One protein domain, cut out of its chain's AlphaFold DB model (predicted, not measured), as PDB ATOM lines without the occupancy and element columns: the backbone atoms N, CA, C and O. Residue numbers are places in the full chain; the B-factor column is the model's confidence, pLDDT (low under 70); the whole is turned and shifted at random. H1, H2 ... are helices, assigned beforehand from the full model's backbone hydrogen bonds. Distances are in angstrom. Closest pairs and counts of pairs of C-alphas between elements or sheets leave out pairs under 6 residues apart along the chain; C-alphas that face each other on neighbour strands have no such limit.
ATOM      1  N   ASN A 222       0.032  -3.692  27.030       88.88
ATOM      2  CA  ASN A 222      -0.302  -3.252  28.384       88.88
ATOM      3  C   ASN A 222      -0.034  -4.339  29.434       88.88
ATOM      4  O   ASN A 222       0.514  -4.053  30.492       88.88
ATOM      5  N   GLN A 223      -0.377  -5.596  29.148       89.44
ATOM      6  CA  GLN A 223      -0.122  -6.716  30.053       89.44
ATOM      7  C   GLN A 223       1.379  -6.968  30.241       89.44
ATOM      8  O   GLN A 223       1.824  -7.181  31.366       89.44
ATOM      9  N   VAL A 224       2.175  -6.878  29.172       91.50
ATOM     10  CA  VAL A 224       3.643  -6.970  29.258       91.50
ATOM     11  C   VAL A 224       4.212  -5.834  30.112       91.50
ATOM     12  O   VAL A 224       5.071  -6.074  30.964       91.50
ATOM     13  N   PHE A 225       3.711  -4.610  29.933       93.38
ATOM     14  CA  PHE A 225       4.103  -3.456  30.741       93.38
ATOM     15  C   PHE A 225       3.777  -3.653  32.229       93.38
ATOM     16  O   PHE A 225       4.665  -3.509  33.069       93.38
ATOM     17  N   PHE A 226       2.543  -4.038  32.565       93.19
ATOM     18  CA  PHE A 226       2.141  -4.247  33.959       93.19
ATOM     19  C   PHE A 226       2.868  -5.424  34.612       93.19
ATOM     20  O   PHE A 226       3.253  -5.313  35.773       93.19
ATOM     21  N   ASN A 227       3.145  -6.502  33.874       91.69
ATOM     22  CA  ASN A 227       3.979  -7.598  34.372       91.69
ATOM     23  C   ASN A 227       5.419  -7.130  34.639       91.69
ATOM     24  O   ASN A 227       5.999  -7.471  35.665       91.69
ATOM     25  N   SER A 228       5.985  -6.299  33.761       91.88
ATOM     26  CA  SER A 228       7.320  -5.718  33.969       91.88
ATOM     27  C   SER A 228       7.359  -4.800  35.196       91.88
ATOM     28  O   SER A 228       8.333  -4.808  35.946       91.88
ATOM     29  N   LEU A 229       6.293  -4.027  35.424       93.06
ATOM     30  CA  LEU A 229       6.138  -3.196  36.616       93.06
ATOM     31  C   LEU A 229       5.996  -4.051  37.883       93.06
ATOM     32  O   LEU A 229       6.624  -3.743  38.893       93.06
ATOM     33  N   ALA A 230       5.218  -5.134  37.828       93.44
ATOM     34  CA  ALA A 230       5.055  -6.065  38.941       93.44
ATOM     35  C   ALA A 230       6.398  -6.679  39.359       93.44
ATOM     36  O   ALA A 230       6.742  -6.628  40.537       93.44
ATOM     37  N   LEU A 231       7.205  -7.133  38.391       91.69
ATOM     38  CA  LEU A 231       8.549  -7.660  38.648       91.69
ATOM     39  C   LEU A 231       9.453  -6.639  39.356       91.69
ATOM     40  O   LEU A 231      10.170  -6.999  40.284       91.69
ATOM     41  N   GLN A 232       9.393  -5.358  38.978       92.81
ATOM     42  CA  GLN A 232      10.159  -4.306  39.663       92.81
ATOM     43  C   GLN A 232       9.699  -4.087  41.110       92.81
ATOM     44  O   GLN A 232      10.521  -3.824  41.987       92.81
ATOM     45  N   VAL A 233       8.391  -4.175  41.369       91.69
ATOM     46  CA  VAL A 233       7.832  -4.043  42.724       91.69
ATOM     47  C   VAL A 233       8.233  -5.233  43.599       91.69
ATOM     48  O   VAL A 233       8.557  -5.035  44.770       91.69
ATOM     49  N   GLU A 234       8.252  -6.442  43.039       91.50
ATOM     50  CA  GLU A 234       8.711  -7.655  43.724       91.50
ATOM     51  C   GLU A 234      10.217  -7.613  44.014       91.50
ATOM     52  O   GLU A 234      10.632  -7.876  45.142       91.50
ATOM     53  N   GLU A 235      11.039  -7.203  43.041       92.19
ATOM     54  CA  GLU A 235      12.495  -7.075  43.206       92.19
ATOM     55  C   GLU A 235      12.867  -6.031  44.272       92.19
ATOM     56  O   GLU A 235      13.843  -6.200  45.006       92.19
ATOM     57  N   ALA A 236      12.061  -4.974  44.417       91.06
ATOM     58  CA  ALA A 236      12.249  -3.968  45.458       91.06
ATOM     59  C   ALA A 236      12.027  -4.508  46.885       91.06
ATOM     60  O   ALA A 236      12.400  -3.827  47.842       91.06
ATOM     61  N   ASN A 237      11.434  -5.704  47.030       92.62
ATOM     62  CA  ASN A 237      11.210  -6.421  48.289       92.62
ATOM     63  C   ASN A 237      10.684  -5.510  49.416       92.62
ATOM     64  O   ASN A 237      11.228  -5.438  50.522       92.62
ATOM     65  N   LEU A 238       9.652  -4.728  49.087       91.69
ATOM     66  CA  LEU A 238       9.085  -3.723  49.980       91.69
ATOM     67  C   LEU A 238       8.282  -4.384  51.113       91.69
ATOM     68  O   LEU A 238       7.617  -5.396  50.889       91.69
ATOM     69  N   PRO A 239       8.233  -3.782  52.318       95.69
ATOM     70  CA  PRO A 239       7.323  -4.233  53.366       95.69
ATOM     71  C   PRO A 239       5.869  -4.231  52.875       95.69
ATOM     72  O   PRO A 239       5.455  -3.291  52.193       95.69
ATOM     73  N   ALA A 240       5.073  -5.226  53.281       92.25
ATOM     74  CA  ALA A 240       3.704  -5.434  52.789       92.25
ATOM     75  C   ALA A 240       2.817  -4.172  52.857       92.25
ATOM     76  O   ALA A 240       2.085  -3.865  51.918       92.25
ATOM     77  N   LEU A 241       2.932  -3.381  53.933       93.00
ATOM     78  CA  LEU A 241       2.189  -2.123  54.081       93.00
ATOM     79  C   LEU A 241       2.579  -1.080  53.018       93.00
ATOM     80  O   LEU A 241       1.730  -0.346  52.514       93.00
ATOM     81  N   THR A 242       3.864  -1.010  52.676       90.69
ATOM     82  CA  THR A 242       4.400  -0.107  51.652       90.69
ATOM     83  C   THR A 242       3.993  -0.569  50.258       90.69
ATOM     84  O   THR A 242       3.570   0.253  49.448       90.69
ATOM     85  N   GLN A 243       4.056  -1.878  49.996       92.88
ATOM     86  CA  GLN A 243       3.602  -2.476  48.740       92.88
ATOM     87  C   GLN A 243       2.110  -2.215  48.503       92.88
ATOM     88  O   GLN A 243       1.737  -1.755  47.428       92.88
ATOM     89  N   MET A 244       1.271  -2.421  49.521       94.25
ATOM     90  CA  MET A 244      -0.170  -2.173  49.437       94.25
ATOM     91  C   MET A 244      -0.478  -0.703  49.121       94.25
ATOM     92  O   MET A 244      -1.265  -0.409  48.225       94.25
ATOM     93  N   ARG A 245       0.186   0.241  49.806       95.38
ATOM     94  CA  ARG A 245       0.033   1.683  49.534       95.38
ATOM     95  C   ARG A 245       0.474   2.058  48.120       95.38
ATOM     96  O   ARG A 245      -0.173   2.882  47.476       95.38
ATOM     97  N   LEU A 246       1.570   1.470  47.641       93.50
ATOM     98  CA  LEU A 246       2.067   1.688  46.285       93.50
ATOM     99  C   LEU A 246       1.069   1.174  45.242       93.50
ATOM    100  O   LEU A 246       0.719   1.914  44.325       93.50
ATOM    101  N   GLN A 247       0.575  -0.054  45.409       93.38
ATOM    102  CA  GLN A 247      -0.434  -0.649  44.530       93.38
ATOM    103  C   GLN A 247      -1.709   0.199  44.481       93.38
ATOM    104  O   GLN A 247      -2.192   0.504  43.391       93.38
ATOM    105  N   GLN A 248      -2.206   0.651  45.638       94.06
ATOM    106  CA  GLN A 248      -3.367   1.539  45.712       94.06
ATOM    107  C   GLN A 248      -3.136   2.837  44.929       94.06
ATOM    108  O   GLN A 248      -3.974   3.229  44.121       94.06
ATOM    109  N   ARG A 249      -1.977   3.482  45.102       95.00
ATOM    110  CA  ARG A 249      -1.687   4.756  44.434       95.00
ATOM    111  C   ARG A 249      -1.522   4.612  42.920       95.00
ATOM    112  O   ARG A 249      -1.936   5.498  42.180       95.00
ATOM    113  N   ILE A 250      -0.940   3.505  42.454       94.25
ATOM    114  CA  ILE A 250      -0.854   3.191  41.020       94.25
ATOM    115  C   ILE A 250      -2.263   3.028  40.440       94.25
ATOM    116  O   ILE A 250      -2.571   3.620  39.408       94.25
ATOM    117  N   LEU A 251      -3.126   2.271  41.123       94.19
ATOM    118  CA  LEU A 251      -4.500   2.046  40.683       94.19
ATOM    119  C   LEU A 251      -5.313   3.347  40.634       94.19
ATOM    120  O   LEU A 251      -6.010   3.596  39.650       94.19
ATOM    121  N   GLU A 252      -5.200   4.190  41.662       95.12
ATOM    122  CA  GLU A 252      -5.852   5.504  41.716       95.12
ATOM    123  C   GLU A 252      -5.425   6.387  40.539       95.12
ATOM    124  O   GLU A 252      -6.279   6.918  39.832       95.12
ATOM    125  N   MET A 253      -4.118   6.491  40.274       94.06
ATOM    126  CA  MET A 253      -3.589   7.297  39.167       94.06
ATOM    127  C   MET A 253      -4.098   6.823  37.804       94.06
ATOM    128  O   MET A 253      -4.540   7.639  37.000       94.06
ATOM    129  N   VAL A 254      -4.072   5.511  37.549       92.94
ATOM    130  CA  VAL A 254      -4.568   4.944  36.284       92.94
ATOM    131  C   VAL A 254      -6.068   5.197  36.130       92.94
ATOM    132  O   VAL A 254      -6.520   5.589  35.058       92.94
ATOM    133  N   THR A 255      -6.841   5.026  37.204       93.69
ATOM    134  CA  THR A 255      -8.295   5.242  37.181       93.69
ATOM    135  C   THR A 255      -8.638   6.708  36.916       93.69
ATOM    136  O   THR A 255      -9.503   6.990  36.090       93.69
ATOM    137  N   LEU A 256      -7.942   7.643  37.571       93.94
ATOM    138  CA  LEU A 256      -8.123   9.081  37.356       93.94
ATOM    139  C   LEU A 256      -7.838   9.477  35.906       93.94
ATOM    140  O   LEU A 256      -8.628  10.199  35.306       93.94
ATOM    141  N   GLU A 257      -6.750   8.965  35.328       93.19
ATOM    142  CA  GLU A 257      -6.386   9.265  33.943       93.19
ATOM    143  C   GLU A 257      -7.441   8.743  32.952       93.19
ATOM    144  O   GLU A 257      -7.833   9.451  32.022       93.19
ATOM    145  N   ILE A 258      -7.976   7.539  33.192       93.06
ATOM    146  CA  ILE A 258      -9.061   6.963  32.383       93.06
ATOM    147  C   ILE A 258     -10.320   7.833  32.460       93.06
ATOM    148  O   ILE A 258     -10.905   8.156  31.424       93.06
ATOM    149  N   VAL A 259     -10.730   8.236  33.666       93.31
ATOM    150  CA  VAL A 259     -11.920   9.075  33.869       93.31
ATOM    151  C   VAL A 259     -11.749  10.437  33.192       93.31
ATOM    152  O   VAL A 259     -12.654  10.879  32.486       93.31
ATOM    153  N   ASN A 260     -10.584  11.074  33.331       92.50
ATOM    154  CA  ASN A 260     -10.289  12.355  32.685       92.50
ATOM    155  C   ASN A 260     -10.367  12.257  31.157       92.50
ATOM    156  O   ASN A 260     -10.943  13.130  30.501       92.50
ATOM    157  N   HIS A 261      -9.831  11.180  30.582       90.31
ATOM    158  CA  HIS A 261      -9.897  10.948  29.143       90.31
ATOM    159  C   HIS A 261     -11.342  10.725  28.664       90.31
ATOM    160  O   HIS A 261     -11.769  11.301  27.664       90.31
ATOM    161  N   GLN A 262     -12.135   9.952  29.410       87.94
ATOM    162  CA  GLN A 262     -13.551   9.718  29.107       87.94
ATOM    163  C   GLN A 262     -14.394  10.998  29.211       87.94
ATOM    164  O   GLN A 262     -15.269  11.228  28.377       87.94
ATOM    165  N   GLN A 263     -14.136  11.851  30.203       83.56
ATOM    166  CA  GLN A 263     -14.819  13.141  30.346       83.56
ATOM    167  C   GLN A 263     -14.441  14.111  29.221       83.56
ATOM    168  O   GLN A 263     -15.322  14.745  28.644       83.56
ATOM    169  N   SER A 264     -13.160  14.168  28.848       80.00
ATOM    170  CA  SER A 264     -12.677  15.013  27.746       80.00
ATOM    171  C   SER A 264     -13.286  14.614  26.398       80.00
ATOM    172  O   SER A 264     -13.693  15.481  25.628       80.00
ATOM    173  N   ASN A 265     -13.426  13.310  26.137       76.44
ATOM    174  CA  ASN A 265     -14.066  12.812  24.917       76.44
ATOM    175  C   ASN A 265     -15.580  13.074  24.885       76.44
ATOM    176  O   ASN A 265     -16.119  13.334  23.814       76.44
ATOM    177  N   ASN A 266     -16.269  13.052  26.032       69.12
ATOM    178  CA  ASN A 266     -17.694  13.396  26.097       69.12
ATOM    179  C   ASN A 266     -17.959  14.892  25.848       69.12
ATOM    180  O   ASN A 266     -18.999  15.240  25.300       69.12
ATOM    181  N   ILE A 267     -17.022  15.776  26.208       64.56
ATOM    182  CA  ILE A 267     -17.144  17.225  25.969       64.56
ATOM    183  C   ILE A 267     -16.932  17.579  24.486       64.56
ATOM    184  O   ILE A 267     -17.485  18.563  24.016       64.56
ATOM    185  N   GLN A 268     -16.170  16.780  23.732       57.34
ATOM    186  CA  GLN A 268     -15.928  17.008  22.299       57.34
ATOM    187  C   GLN A 268     -17.049  16.488  21.378       57.34
ATOM    188  O   GLN A 268     -17.008  16.747  20.178       57.34
ATOM    189  N   GLN A 269     -18.025  15.743  21.910       54.47
ATOM    190  CA  GLN A 269     -19.159  15.192  21.148       54.47
ATOM    191  C   GLN A 269     -20.474  15.978  21.326       54.47
ATOM    192  O   GLN A 269     -21.498  15.571  20.776       54.47
TER     193      GLN A 269
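AT A GLANCE: This is residues 222 to 269 of the 270 residues of the protein "MADF domain-containing protein" of Lucilia cuprina (UniProt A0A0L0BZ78). The model is a narrow, lopsided V of two helices: the shorter H1 runs to a tight turn, and the longer H2 folds back from it and runs on well past the level where H1 began. The two arms come close near the turn and open away from it, with the far part of H2 sticking out and making much of the length. The printed part has 48 residues, with two named helices in the order H1, H2 and no named strand; the class is all helix. It is only just extended, close to loose, with a radius of gyration of the C-alphas of 14.5 A, and it is only just flat, spanning 46 by 23 by 9 A.

HOW THE PARTS SIT: Start with H1, residues 222 to 235, then pass the tight link of 4 residues to H2, residues 240 to 267. Compare C-alphas 233 and 243: Val 233 and Gln 243 are the closest pair of the two helices, 7.5 A apart. H1 and H2 are close but not clearly touching, with 1 pair of C-alphas within 8 A. Their lines stand at a shallow tilt of 24 degrees, and they run opposite ways. Their centres are 16.5 A apart. Look along the backbones of H1 and H2: every O i to N i+4 pair is within hydrogen-bond range.

IN THESE COORDINATES: Find C-alpha 222 at (-0.302, -3.252, 28.384); from there H1 runs 20.0 A to C-alpha 235 at (12.495, -7.075, 43.206). H2 begins at C-alpha 240 and runs 40.8 A to C-alpha 267 at (-17.144, 17.225, 25.969).

THE WHOLE: The two C-alphas farthest apart are those of Asn 237 and Gln 269, 46.1 A. Residues 222 to 229, within H1, stand free, and so do residues 248 to 269, of which 248 to 267 belong to H2. The printed part has no cut. Its mean pLDDT is 89.3; look to residues 266 to 269 for the values under 70.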